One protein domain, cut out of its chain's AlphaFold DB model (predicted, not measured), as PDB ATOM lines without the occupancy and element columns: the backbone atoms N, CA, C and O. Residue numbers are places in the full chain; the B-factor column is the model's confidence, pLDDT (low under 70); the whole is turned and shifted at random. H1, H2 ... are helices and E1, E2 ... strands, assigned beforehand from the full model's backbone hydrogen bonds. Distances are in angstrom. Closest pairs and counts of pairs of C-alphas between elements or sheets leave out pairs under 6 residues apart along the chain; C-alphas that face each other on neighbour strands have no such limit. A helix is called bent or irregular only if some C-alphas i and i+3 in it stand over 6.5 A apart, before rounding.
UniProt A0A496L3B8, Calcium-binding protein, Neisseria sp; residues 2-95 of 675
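AT A GLANCE: This is residues 2 to 95 of the 675 residues of the protein "Calcium-binding protein" of Neisseria sp (UniProt A0A496L3B8). Three helices, H4, H5 and H6, pack side by side in a triangle, with the small strand hairpin E1 E2 at one end of H6 and the short H3 on H4. The long H1 is an arm whose residues 2 to 9 stick out. The 94 printed residues run H1 H2 H3 E1 E2 H4 H5 H6, mostly helix with one antiparallel sheet, E1 - E2. The whole is compact, radius of gyration of the C-alphas 14.1 A, spanning 46 by 31 by 25 A.

HOW THE PARTS SIT: H1, residues 2 to 21, touches no helix. H2, residues 25 to 29, and H3, residues 32 to 35, meet only through their link. E1, residues 39 to 42, and E2, residues 48 to 51, form an antiparallel hairpin, with N 41 and O 49 2.9 A apart, within hydrogen-bond range. H4, residues 53 to 63, is the hub. It touches H3, closest C-alphas Tyr 34 and Val 55 at 5.3 A. H5, residues 67 to 81, touches H4 with residues 69 to 74 alone, closest C-alphas His 63 and Ala 70 at 5.0 A; this helical hairpin has a shallow tilt of 34 degrees, only just short of steep, opposite ways. H6, residues 88 to 95, is irregular, with C-alphas 89 and 92 7.8 A apart. It touches H4, closest C-alphas Ala 56 and Leu 93 at 6.2 A, and H5, closest C-alphas Leu 78 and Ala 94 at 7.1 A. Each O i to N i+4 pair is within hydrogen-bond range in H1, H4 and H5, against 2 of 4 in H6 and 0 of 1 in H2, where 1 of 2 O i to N i+3 pairs is; H3 is too short for an O i to N i+4 pair.

IN THESE COORDINATES: H1 begins at C-alpha 2 (142.828, 104.430, 104.533) and is 28.1 A long; H4 is 15.3 A, H5 20.6 A. H6 ends at C-alpha 95 (177.459, 115.197, 115.235).

THE WHOLE: The C-alphas of Gln 2 and Gly 68 are the two farthest apart, 45.9 A. The printed part has no cut and no long link. Its mean pLDDT is 70.3; residues 2 to 29, 43 to 45, 48, 81 to 89 and 91 are under 70.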
ATOM      1  N   GLN A   2     141.653 104.050 105.352       41.50
ATOM      2  CA  GLN A   2     142.828 104.430 104.533       41.50
ATOM      3  C   GLN A   2     144.052 104.862 105.365       41.50
ATOM      4  O   GLN A   2     145.134 104.347 105.125       41.50
ATOM      5  N   ALA A   3     143.879 105.703 106.394       44.31
ATOM      6  CA  ALA A   3     144.981 106.076 107.293       44.31
ATOM      7  C   ALA A   3     145.618 104.864 108.004       44.31
ATOM      8  O   ALA A   3     146.836 104.752 108.040       44.31
ATOM      9  N   GLN A   4     144.803 103.914 108.483       45.53
ATOM     10  CA  GLN A   4     145.305 102.673 109.085       45.53
ATOM     11  C   GLN A   4     146.048 101.816 108.056       45.53
ATOM     12  O   GLN A   4     147.130 101.340 108.336       45.53
ATOM     13  N   HIS A   5     145.522 101.683 106.835       46.47
ATOM     14  CA  HIS A   5     146.202 100.950 105.767       46.47
ATOM     15  C   HIS A   5     147.553 101.594 105.408       46.47
ATOM     16  O   HIS A   5     148.498 100.871 105.103       46.47
ATOM     17  N   ILE A   6     147.668 102.927 105.455       57.38
ATOM     18  CA  ILE A   6     148.942 103.635 105.257       57.38
ATOM     19  C   ILE A   6     149.902 103.332 106.413       57.38
ATOM     20  O   ILE A   6     151.020 102.918 106.133       57.38
ATOM     21  N   ILE A   7     149.462 103.432 107.674       56.41
ATOM     22  CA  ILE A   7     150.273 103.075 108.854       56.41
ATOM     23  C   ILE A   7     150.733 101.611 108.774       56.41
ATOM     24  O   ILE A   7     151.930 101.361 108.771       56.41
ATOM     25  N   ASP A   8     149.822 100.657 108.561       54.47
ATOM     26  CA  ASP A   8     150.136  99.228 108.421       54.47
ATOM     27  C   ASP A   8     151.091  98.941 107.239       54.47
ATOM     28  O   ASP A   8     151.814  97.941 107.240       54.47
ATOM     29  N   THR A   9     151.086  99.787 106.197       55.34
ATOM     30  CA  THR A   9     152.012  99.680 105.052       55.34
ATOM     31  C   THR A   9     153.368 100.288 105.382       55.34
ATOM     32  O   THR A   9     154.381  99.676 105.059       55.34
ATOM     33  N   VAL A  10     153.412 101.436 106.059       61.06
ATOM     34  CA  VAL A  10     154.643 102.065 106.560       61.06
ATOM     35  C   VAL A  10     155.324 101.165 107.592       61.06
ATOM     36  O   VAL A  10     156.505 100.889 107.438       61.06
ATOM     37  N   GLU A  11     154.598 100.591 108.553       55.41
ATOM     38  CA  GLU A  11     155.131  99.632 109.534       55.41
ATOM     39  C   GLU A  11     155.650  98.344 108.878       55.41
ATOM     40  O   GLU A  11     156.729  97.868 109.226       55.41
ATOM     41  N   LYS A  12     154.948  97.788 107.879       51.28
ATOM     42  CA  LYS A  12     155.454  96.629 107.113       51.28
ATOM     43  C   LYS A  12     156.660  96.969 106.245       51.28
ATOM     44  O   LYS A  12     157.536  96.125 106.065       51.28
ATOM     45  N   THR A  13     156.711  98.180 105.700       53.69
ATOM     46  CA  THR A  13     157.833  98.646 104.877       53.69
ATOM     47  C   THR A  13     159.042  98.927 105.762       53.69
ATOM     48  O   THR A  13     160.138  98.508 105.418       53.69
ATOM     49  N   TYR A  14     158.838  99.495 106.953       58.00
ATOM     50  CA  TYR A  14     159.841  99.640 108.003       58.00
ATOM     51  C   TYR A  14     160.357  98.288 108.490       58.00
ATOM     52  O   TYR A  14     161.561  98.080 108.522       58.00
ATOM     53  N   ALA A  15     159.478  97.322 108.776       53.25
ATOM     54  CA  ALA A  15     159.890  95.970 109.149       53.25
ATOM     55  C   ALA A  15     160.719  95.287 108.042       53.25
ATOM     56  O   ALA A  15     161.671  94.575 108.346       53.25
ATOM     57  N   ASN A  16     160.409  95.529 106.764       47.66
ATOM     58  CA  ASN A  16     161.182  95.006 105.631       47.66
ATOM     59  C   ASN A  16     162.492  95.771 105.367       47.66
ATOM     60  O   ASN A  16     163.483  95.146 104.996       47.66
ATOM     61  N   LEU A  17     162.524  97.090 105.573       54.22
ATOM     62  CA  LEU A  17     163.731  97.920 105.497       54.22
ATOM     63  C   LEU A  17     164.700  97.535 106.617       54.22
ATOM     64  O   LEU A  17     165.856  97.208 106.359       54.22
ATOM     65  N   ALA A  18     164.185  97.458 107.843       54.53
ATOM     66  CA  ALA A  18     164.906  96.969 108.999       54.53
ATOM     67  C   ALA A  18     165.409  95.538 108.747       54.53
ATOM     68  O   ALA A  18     166.591  95.290 108.923       54.53
ATOM     69  N   ASN A  19     164.589  94.616 108.219       47.12
ATOM     70  CA  ASN A  19     165.045  93.262 107.856       47.12
ATOM     71  C   ASN A  19     166.159  93.218 106.790       47.12
ATOM     72  O   ASN A  19     166.943  92.273 106.810       47.12
ATOM     73  N   ASN A  20     166.268  94.209 105.896       47.81
ATOM     74  CA  ASN A  20     167.399  94.305 104.962       47.81
ATOM     75  C   ASN A  20     168.651  94.924 105.616       47.81
ATOM     76  O   ASN A  20     169.760  94.495 105.313       47.81
ATOM     77  N   LEU A  21     168.489  95.841 106.575       51.72
ATOM     78  CA  LEU A  21     169.577  96.315 107.448       51.72
ATOM     79  C   LEU A  21     170.040  95.227 108.454       51.72
ATOM     80  O   LEU A  21     171.214  95.164 108.812       51.72
ATOM     81  N   TYR A  22     169.157  94.309 108.866       56.03
ATOM     82  CA  TYR A  22     169.391  93.249 109.869       56.03
ATOM     83  C   TYR A  22     170.197  92.026 109.374       56.03
ATOM     84  O   TYR A  22     170.194  90.979 110.032       56.03
ATOM     85  N   GLY A  23     170.925  92.128 108.258       49.06
ATOM     86  CA  GLY A  23     171.708  91.015 107.699       49.06
ATOM     87  C   GLY A  23     172.859  90.505 108.587       49.06
ATOM     88  O   GLY A  23     173.355  89.400 108.371       49.06
ATOM     89  N   GLY A  24     173.290  91.278 109.592       55.12
ATOM     90  CA  GLY A  24     174.401  90.937 110.488       55.12
ATOM     91  C   GLY A  24     173.970  90.555 111.909       55.12
ATOM     92  O   GLY A  24     173.200  91.273 112.547       55.12
ATOM     93  N   LEU A  25     174.562  89.482 112.451       53.34
ATOM     94  CA  LEU A  25     174.324  88.960 113.814       53.34
ATOM     95  C   LEU A  25     174.480  90.026 114.924       53.34
ATOM     96  O   LEU A  25     173.812  89.974 115.953       53.34
ATOM     97  N   LEU A  26     175.342  91.012 114.671       53.25
ATOM     98  CA  LEU A  26     175.671  92.157 115.522       53.25
ATOM     99  C   LEU A  26     174.469  93.081 115.801       53.25
ATOM    100  O   LEU A  26     174.270  93.537 116.928       53.25
ATOM    101  N   PHE A  27     173.617  93.302 114.792       54.31
ATOM    102  CA  PHE A  27     172.402  94.109 114.930       54.31
ATOM    103  C   PHE A  27     171.289  93.380 115.690       54.31
ATOM    104  O   PHE A  27     170.435  94.015 116.305       54.31
ATOM    105  N   GLN A  28     171.294  92.044 115.671       56.06
ATOM    106  CA  GLN A  28     170.268  91.230 116.328       56.06
ATOM    107  C   GLN A  28     170.442  91.183 117.857       56.06
ATOM    108  O   GLN A  28     169.504  90.810 118.567       56.06
ATOM    109  N   THR A  29     171.616  91.581 118.363       64.69
ATOM    110  CA  THR A  29     172.006  91.498 119.777       64.69
ATOM    111  C   THR A  29     172.383  92.860 120.367       64.69
ATOM    112  O   THR A  29     171.635  93.372 121.198       64.69
ATOM    113  N   ARG A  30     173.507  93.458 119.945       78.38
ATOM    114  CA  ARG A  30     174.108  94.646 120.581       78.38
ATOM    115  C   ARG A  30     173.388  95.946 120.234       78.38
ATOM    116  O   ARG A  30     172.989  96.673 121.137       78.38
ATOM    117  N   LEU A  31     173.167  96.206 118.945       79.62
ATOM    118  CA  LEU A  31     172.624  97.490 118.471       79.62
ATOM    119  C   LEU A  31     171.086  97.582 118.504       79.62
ATOM    120  O   LEU A  31     170.501  98.641 118.270       79.62
ATOM    121  N   LYS A  32     170.411  96.477 118.834       77.75
ATOM    122  CA  LYS A  32     168.947  96.366 118.877       77.75
ATOM    123  C   LYS A  32     168.232  97.425 119.745       77.75
ATOM    124  O   LYS A  32     167.169  97.873 119.315       77.75
ATOM    125  N   PRO A  33     168.738  97.846 120.927       83.56
ATOM    126  CA  PRO A  33     168.090  98.893 121.723       83.56
ATOM    127  C   PRO A  33     168.001 100.232 120.979       83.56
ATOM    128  O   PRO A  33     166.937 100.841 120.962       83.56
ATOM    129  N   TYR A  34     169.080 100.627 120.297       84.75
ATOM    130  CA  TYR A  34     169.161 101.856 119.504       84.75
ATOM    131  C   TYR A  34     168.235 101.802 118.284       84.75
ATOM    132  O   TYR A  34     167.434 102.706 118.070       84.75
ATOM    133  N   LEU A  35     168.244 100.695 117.535       75.56
ATOM    134  CA  LEU A  35     167.361 100.524 116.372       75.56
ATOM    135  C   LEU A  35     165.868 100.520 116.750       75.56
ATOM    136  O   LEU A  35     165.030 101.027 116.005       75.56
ATOM    137  N   ASN A  36     165.525 100.020 117.941       80.94
ATOM    138  CA  ASN A  36     164.168 100.098 118.490       80.94
ATOM    139  C   ASN A  36     163.741 101.523 118.900       80.94
ATOM    140  O   ASN A  36     162.552 101.731 119.169       80.94
ATOM    141  N   ALA A  37     164.662 102.487 118.975       84.38
ATOM    142  CA  ALA A  37     164.378 103.882 119.315       84.38
ATOM    143  C   ALA A  37     164.149 104.784 118.084       84.38
ATOM    144  O   ALA A  37     163.577 105.857 118.246       84.38
ATOM    145  N   ILE A  38     164.486 104.327 116.868       80.62
ATOM    146  CA  ILE A  38     164.187 105.037 115.609       80.62
ATOM    147  C   ILE A  38     162.667 105.171 115.425       80.62
ATOM    148  O   ILE A  38     161.911 104.209 115.617       80.62
ATOM    149  N   ARG A  39     162.199 106.362 115.046       80.12
ATOM    150  CA  ARG A  39     160.787 106.662 114.759       80.12
ATOM    151  C   ARG A  39     160.626 107.230 113.349       80.12
ATOM    152  O   ARG A  39     161.599 107.434 112.633       80.12
ATOM    153  N   PHE A  40     159.380 107.456 112.943       74.69
ATOM    154  CA  PHE A  40     159.067 108.239 111.752       74.69
ATOM    155  C   PHE A  40     158.712 109.663 112.163       74.69
ATOM    156  O   PHE A  40     157.787 109.858 112.954       74.69
ATOM    157  N   GLY A  41     159.431 110.628 111.601       71.62
ATOM    158  CA  GLY A  41     159.147 112.052 111.705       71.62
ATOM    159  C   GLY A  41     158.574 112.611 110.402       71.62
ATOM    160  O   GLY A  41     158.494 111.926 109.378       71.62
ATOM    161  N   MET A  42     158.196 113.884 110.440       71.12
ATOM    162  CA  MET A  42     157.819 114.655 109.259       71.12
ATOM    163  C   MET A  42     158.727 115.883 109.197       71.12
ATOM    164  O   MET A  42     158.849 116.590 110.195       71.12
ATOM    165  N   SER A  43     159.389 116.093 108.062       67.50
ATOM    166  CA  SER A  43     160.287 117.229 107.835       67.50
ATOM    167  C   SER A  43     159.516 118.552 107.753       67.50
ATOM    168  O   SER A  43     158.301 118.567 107.525       67.50
ATOM    169  N   GLU A  44     160.221 119.683 107.851       67.56
ATOM    170  CA  GLU A  44     159.616 121.015 107.677       67.56
ATOM    171  C   GLU A  44     159.011 121.224 106.275       67.56
ATOM    172  O   GLU A  44     158.025 121.945 106.127       67.56
ATOM    173  N   ASP A  45     159.536 120.542 105.249       69.56
ATOM    174  CA  ASP A  45     158.981 120.535 103.888       69.56
ATOM    175  C   ASP A  45     157.911 119.444 103.648       69.56
ATOM    176  O   ASP A  45     157.451 119.246 102.521       69.56
ATOM    177  N   GLY A  46     157.463 118.765 104.711       71.25
ATOM    178  CA  GLY A  46     156.314 117.859 104.701       71.25
ATOM    179  C   GLY A  46     156.581 116.457 104.142       71.25
ATOM    180  O   GLY A  46     155.633 115.753 103.782       71.25
ATOM    181  N   LYS A  47     157.844 116.034 104.059       71.56
ATOM    182  CA  LYS A  47     158.251 114.674 103.681       71.56
ATOM    183  C   LYS A  47     158.307 113.761 104.908       71.56
ATOM    184  O   LYS A  47     158.459 114.209 106.039       71.56
ATOM    185  N   LEU A  48     158.177 112.458 104.672       68.19
ATOM    186  CA  LEU A  48     158.400 111.430 105.688       68.19
ATOM    187  C   LEU A  48     159.911 111.214 105.843       68.19
ATOM    188  O   LEU A  48     160.560 110.877 104.854       68.19
ATOM    189  N   GLN A  49     160.434 111.373 107.059       70.25
ATOM    190  CA  GLN A  49     161.852 111.177 107.392       70.25
ATOM    191  C   GLN A  49     162.003 110.212 108.576       70.25
ATOM    192  O   GLN A  49     161.034 109.948 109.302       70.25
ATOM    193  N   LEU A  50     163.204 109.682 108.790       73.88
ATOM    194  CA  LEU A  50     163.522 108.936 110.005       73.88
ATOM    195  C   LEU A  50     163.889 109.903 111.139       73.88
ATOM    196  O   LEU A  50     164.622 110.867 110.955       73.88
ATOM    197  N   ASP A  51     163.338 109.652 112.325       78.50
ATOM    198  CA  ASP A  51     163.609 110.410 113.544       78.50
ATOM    199  C   ASP A  51     164.545 109.600 114.450       78.50
ATOM    200  O   ASP A  51     164.202 108.507 114.920       78.50
ATOM    201  N   TYR A  52     165.732 110.160 114.676       81.62
ATOM    202  CA  TYR A  52     166.803 109.587 115.486       81.62
ATOM    203  C   TYR A  52     166.952 110.260 116.861       81.62
ATOM    204  O   TYR A  52     167.844 109.884 117.617       81.62
ATOM    205  N   SER A  53     166.079 111.200 117.245       82.75
ATOM    206  CA  SER A  53     166.162 111.903 118.540       82.75
ATOM    207  C   SER A  53     166.152 110.944 119.741       82.75
ATOM    208  O   SER A  53     166.980 111.049 120.646       82.75
ATOM    209  N   GLY A  54     165.283 109.926 119.710       84.75
ATOM    210  CA  GLY A  54     165.246 108.859 120.715       84.75
ATOM    211  C   GLY A  54     166.469 107.933 120.693       84.75
ATOM    212  O   GLY A  54     166.773 107.299 121.701       84.75
ATOM    213  N   VAL A  55     167.182 107.857 119.565       87.06
ATOM    214  CA  VAL A  55     168.446 107.115 119.440       87.06
ATOM    215  C   VAL A  55     169.583 107.912 120.075       87.06
ATOM    216  O   VAL A  55     170.334 107.354 120.870       87.06
ATOM    217  N   ALA A  56     169.659 109.213 119.780       85.81
ATOM    218  CA  ALA A  56     170.645 110.135 120.337       85.81
ATOM    219  C   ALA A  56     170.582 110.165 121.874       85.81
ATOM    220  O   ALA A  56     171.593 109.920 122.526       85.81
ATOM    221  N   ALA A  57     169.384 110.327 122.448       89.69
ATOM    222  CA  ALA A  57     169.184 110.311 123.899       89.69
ATOM    223  C   ALA A  57     169.585 108.971 124.556       89.69
ATOM    224  O   ALA A  57     170.109 108.949 125.669       89.69
ATOM    225  N   LEU A  58     169.373 107.839 123.869       92.62
ATOM    226  CA  LEU A  58     169.809 106.532 124.371       92.62
ATOM    227  C   LEU A  58     171.336 106.368 124.303       92.62
ATOM    228  O   LEU A  58     171.911 105.673 125.141       92.62
ATOM    229  N   PHE A  59     171.999 106.991 123.328       93.38
ATOM    230  CA  PHE A  59     173.457 107.052 123.297       93.38
ATOM    231  C   PHE A  59     174.005 107.899 124.445       93.38
ATOM    232  O   PHE A  59     174.878 107.402 125.147       93.38
ATOM    233  N   ASP A  60     173.413 109.057 124.749       91.56
ATOM    234  CA  ASP A  60     173.790 109.875 125.916       91.56
ATOM    235  C   ASP A  60     173.676 109.090 127.238       91.56
ATOM    236  O   ASP A  60     174.595 109.083 128.060       91.56
ATOM    237  N   GLU A  61     172.593 108.325 127.410       94.12
ATOM    238  CA  GLU A  61     172.405 107.438 128.564       94.12
ATOM    239  C   GLU A  61     173.449 106.318 128.691       94.12
ATOM    240  O   GLU A  61     173.673 105.821 129.804       94.12
ATOM    241  N   VAL A  62     174.013 105.844 127.578       94.25
ATOM    242  CA  VAL A  62     175.035 104.788 127.574       94.25
ATOM    243  C   VAL A  62     176.423 105.393 127.715       94.25
ATOM    244  O   VAL A  62     177.223 104.848 128.470       94.25
ATOM    245  N   HIS A  63     176.681 106.529 127.071       94.00
ATOM    246  CA  HIS A  63     177.946 107.248 127.121       94.00
ATOM    247  C   HIS A  63     178.297 107.642 128.555       94.00
ATOM    248  O   HIS A  63     179.334 107.234 129.067       94.00
ATOM    249  N   ALA A  64     177.345 108.247 129.279       93.12
ATOM    250  CA  ALA A  64     177.484 108.599 130.695       93.12
ATOM    251  C   ALA A  64     177.738 107.407 131.653       93.12
ATOM    252  O   ALA A  64     177.934 107.606 132.851       93.12
ATOM    253  N   LYS A  65     177.685 106.158 131.164       95.31
ATOM    254  CA  LYS A  65     177.943 104.927 131.935       95.31
ATOM    255  C   LYS A  65     179.130 104.117 131.399       95.31
ATOM    256  O   LYS A  65     179.716 103.343 132.152       95.31
ATOM    257  N   ASN A  66     179.416 104.212 130.102       93.12
ATOM    258  CA  ASN A  66     180.473 103.495 129.395       93.12
ATOM    259  C   ASN A  66     180.753 104.192 128.039       93.12
ATOM    260  O   ASN A  66     180.139 103.808 127.032       93.12
ATOM    261  N   PRO A  67     181.660 105.190 128.011       91.62
ATOM    262  CA  PRO A  67     182.021 105.939 126.807       91.62
ATOM    263  C   PRO A  67     182.452 105.034 125.649       91.62
ATOM    264  O   PRO A  67     181.800 105.026 124.608       91.62
ATOM    265  N   GLY A  68     183.435 104.150 125.859       87.25
ATOM    266  CA  GLY A  68     183.939 103.246 124.815       87.25
ATOM    267  C   GLY A  68     182.889 102.320 124.189       87.25
ATOM    268  O   GLY A  68     182.926 102.052 122.985       87.25
ATOM    269  N   LYS A  69     181.889 101.866 124.961       90.31
ATOM    270  CA  LYS A  69     180.744 101.131 124.401       90.31
ATOM    271  C   LYS A  69     179.857 102.045 123.554       90.31
ATOM    272  O   LYS A  69     179.431 101.621 122.484       90.31
ATOM    273  N   ALA A  70     179.532 103.247 124.031       92.12
ATOM    274  CA  ALA A  70     178.708 104.192 123.278       92.12
ATOM    275  C   ALA A  70     179.391 104.613 121.969       92.12
ATOM    276  O   ALA A  70     178.754 104.537 120.923       92.12
ATOM    277  N   PHE A  71     180.688 104.926 122.026       87.94
ATOM    278  CA  PHE A  71     181.564 105.168 120.882       87.94
ATOM    279  C   PHE A  71     181.480 104.024 119.862       87.94
ATOM    280  O   PHE A  71     181.044 104.228 118.730       87.94
ATOM    281  N   THR A  72     181.816 102.796 120.280       86.75
ATOM    282  CA  THR A  72     181.852 101.636 119.371       86.75
ATOM    283  C   THR A  72     180.477 101.367 118.753       86.75
ATOM    284  O   THR A  72     180.360 101.122 117.554       86.75
ATOM    285  N   ASP A  73     179.418 101.401 119.564       89.00
ATOM    286  CA  ASP A  73     178.068 101.078 119.107       89.00
ATOM    287  C   ASP A  73     177.495 102.161 118.170       89.00
ATOM    288  O   ASP A  73     176.749 101.831 117.244       89.00
ATOM    289  N   LEU A  74     177.840 103.438 118.384       86.81
ATOM    290  CA  LEU A  74     177.426 104.550 117.524       86.81
ATOM    291  C   LEU A  74     178.189 104.537 116.196       86.81
ATOM    292  O   LEU A  74     177.562 104.612 115.137       86.81
ATOM    293  N   GLY A  75     179.511 104.348 116.243       81.19
ATOM    294  CA  GLY A  75     180.347 104.231 115.051       81.19
ATOM    295  C   GLY A  75     179.902 103.080 114.143       81.19
ATOM    296  O   GLY A  75     179.713 103.275 112.946       81.19
ATOM    297  N   GLU A  76     179.611 101.895 114.697       82.56
ATOM    298  CA  GLU A  76     179.085 100.768 113.908       82.56
ATOM    299  C   GLU A  76     177.701 101.026 113.300       82.56
ATOM    300  O   GLU A  76     177.391 100.506 112.220       82.56
ATOM    301  N   LEU A  77     176.845 101.770 114.009       81.62
ATOM    302  CA  LEU A  77     175.512 102.131 113.537       81.62
ATOM    303  C   LEU A  77     175.603 103.094 112.347       81.62
ATOM    304  O   LEU A  77     174.930 102.876 111.340       81.62
ATOM    305  N   LEU A  78     176.456 104.113 112.448       77.44
ATOM    306  CA  LEU A  78     176.689 105.109 111.404       77.44
ATOM    307  C   LEU A  78     177.405 104.507 110.186       77.44
ATOM    308  O   LEU A  78     176.900 104.633 109.071       77.44
ATOM    309  N   ALA A  79     178.483 103.743 110.396       74.00
ATOM    310  CA  ALA A  79     179.273 103.089 109.344       74.00
ATOM    311  C   ALA A  79     178.431 102.188 108.421       74.00
ATOM    312  O   ALA A  79     178.765 101.953 107.262       74.00
ATOM    313  N   LYS A  80     177.325 101.648 108.942       72.19
ATOM    314  CA  LYS A  80     176.388 100.801 108.188       72.19
ATOM    315  C   LYS A  80     175.112 101.529 107.772       72.19
ATOM    316  O   LYS A  80     174.472 101.108 106.813       72.19
ATOM    317  N   GLY A  81     174.732 102.591 108.480       63.91
ATOM    318  CA  GLY A  81     173.582 103.438 108.164       63.91
ATOM    319  C   GLY A  81     173.846 104.468 107.061       63.91
ATOM    320  O   GLY A  81     172.890 104.930 106.438       63.91
ATOM    321  N   ASN A  82     175.116 104.790 106.793       58.88
ATOM    322  CA  ASN A  82     175.542 105.781 105.801       58.88
ATOM    323  C   ASN A  82     176.398 105.193 104.658       58.88
ATOM    324  O   ASN A  82     177.154 105.916 104.020       58.88
ATOM    325  N   ALA A  83     176.263 103.895 104.358       45.84
ATOM    326  CA  ALA A  83     177.102 103.175 103.383       45.84
ATOM    327  C   ALA A  83     177.116 103.753 101.941       45.84
ATOM    328  O   ALA A  83     178.002 103.408 101.163       45.84
ATOM    329  N   ASP A  84     176.163 104.631 101.599       42.16
ATOM    330  CA  ASP A  84     176.060 105.320 100.301       42.16
ATOM    331  C   ASP A  84     176.393 106.836 100.373       42.16
ATOM    332  O   ASP A  84     176.223 107.547  99.375       42.16
ATOM    333  N   GLY A  85     176.801 107.353 101.543       46.94
ATOM    334  CA  GLY A  85     177.207 108.754 101.768       46.94
ATOM    335  C   GLY A  85     176.106 109.811 101.583       46.94
ATOM    336  O   GLY A  85     176.400 110.958 101.257       46.94
ATOM    337  N   LYS A  86     174.827 109.425 101.688       49.34
ATOM    338  CA  LYS A  86     173.664 110.248 101.275       49.34
ATOM    339  C   LYS A  86     172.526 110.306 102.297       49.34
ATOM    340  O   LYS A  86     171.455 110.820 101.979       49.34
ATOM    341  N   ASN A  87     172.715 109.754 103.495       60.41
ATOM    342  CA  ASN A  87     171.650 109.641 104.488       60.41
ATOM    343  C   ASN A  87     171.596 110.876 105.405       60.41
ATOM    344  O   ASN A  87     172.100 110.856 106.528       60.41
ATOM    345  N   THR A  88     170.980 111.957 104.917       59.56
ATOM    346  CA  THR A  88     170.848 113.239 105.637       59.56
ATOM    347  C   THR A  88     170.129 113.125 106.981       59.56
ATOM    348  O   THR A  88     170.401 113.909 107.886       59.56
ATOM    349  N   ASP A  89     169.242 112.141 107.141       65.75
ATOM    350  CA  ASP A  89     168.431 111.968 108.352       65.75
ATOM    351  C   ASP A  89     169.291 111.592 109.580       65.75
ATOM    352  O   ASP A  89     168.870 111.795 110.717       65.75
ATOM    353  N   MET A  90     170.507 111.066 109.373       72.25
ATOM    354  CA  MET A  90     171.429 110.654 110.441       72.25
ATOM    355  C   MET A  90     172.356 111.766 110.968       72.25
ATOM    356  O   MET A  90     173.129 111.492 111.886       72.25
ATOM    357  N   ALA A  91     172.282 113.003 110.457       68.81
ATOM    358  CA  ALA A  91     173.189 114.090 110.859       68.81
ATOM    359  C   ALA A  91     173.325 114.294 112.394       68.81
ATOM    360  O   ALA A  91     174.460 114.310 112.869       68.81
ATOM    361  N   PRO A  92     172.246 114.281 113.214       74.19
ATOM    362  CA  PRO A  92     172.367 114.441 114.673       74.19
ATOM    363  C   PRO A  92     173.094 113.289 115.386       74.19
ATOM    364  O   PRO A  92     173.518 113.423 116.534       74.19
ATOM    365  N   LEU A  93     173.202 112.119 114.743       79.31
ATOM    366  CA  LEU A  93     174.001 111.000 115.243       79.31
ATOM    367  C   LEU A  93     175.464 111.117 114.809       79.31
ATOM    368  O   LEU A  93     176.335 110.742 115.587       79.31
ATOM    369  N   ALA A  94     175.737 111.657 113.617       72.06
ATOM    370  CA  ALA A  94     177.094 111.947 113.159       72.06
ATOM    371  C   ALA A  94     177.751 113.045 114.016       72.06
ATOM    372  O   ALA A  94     178.843 112.830 114.530       72.06
ATOM    373  N   GLU A  95     177.039 114.145 114.287       72.69
ATOM    374  CA  GLU A  95     177.459 115.197 115.235       72.69
ATOM    375  C   GLU A  95     177.763 114.629 116.635       72.69
ATOM    376  O   GLU A  95     178.732 115.014 117.285       72.69
TER     377      GLU A  95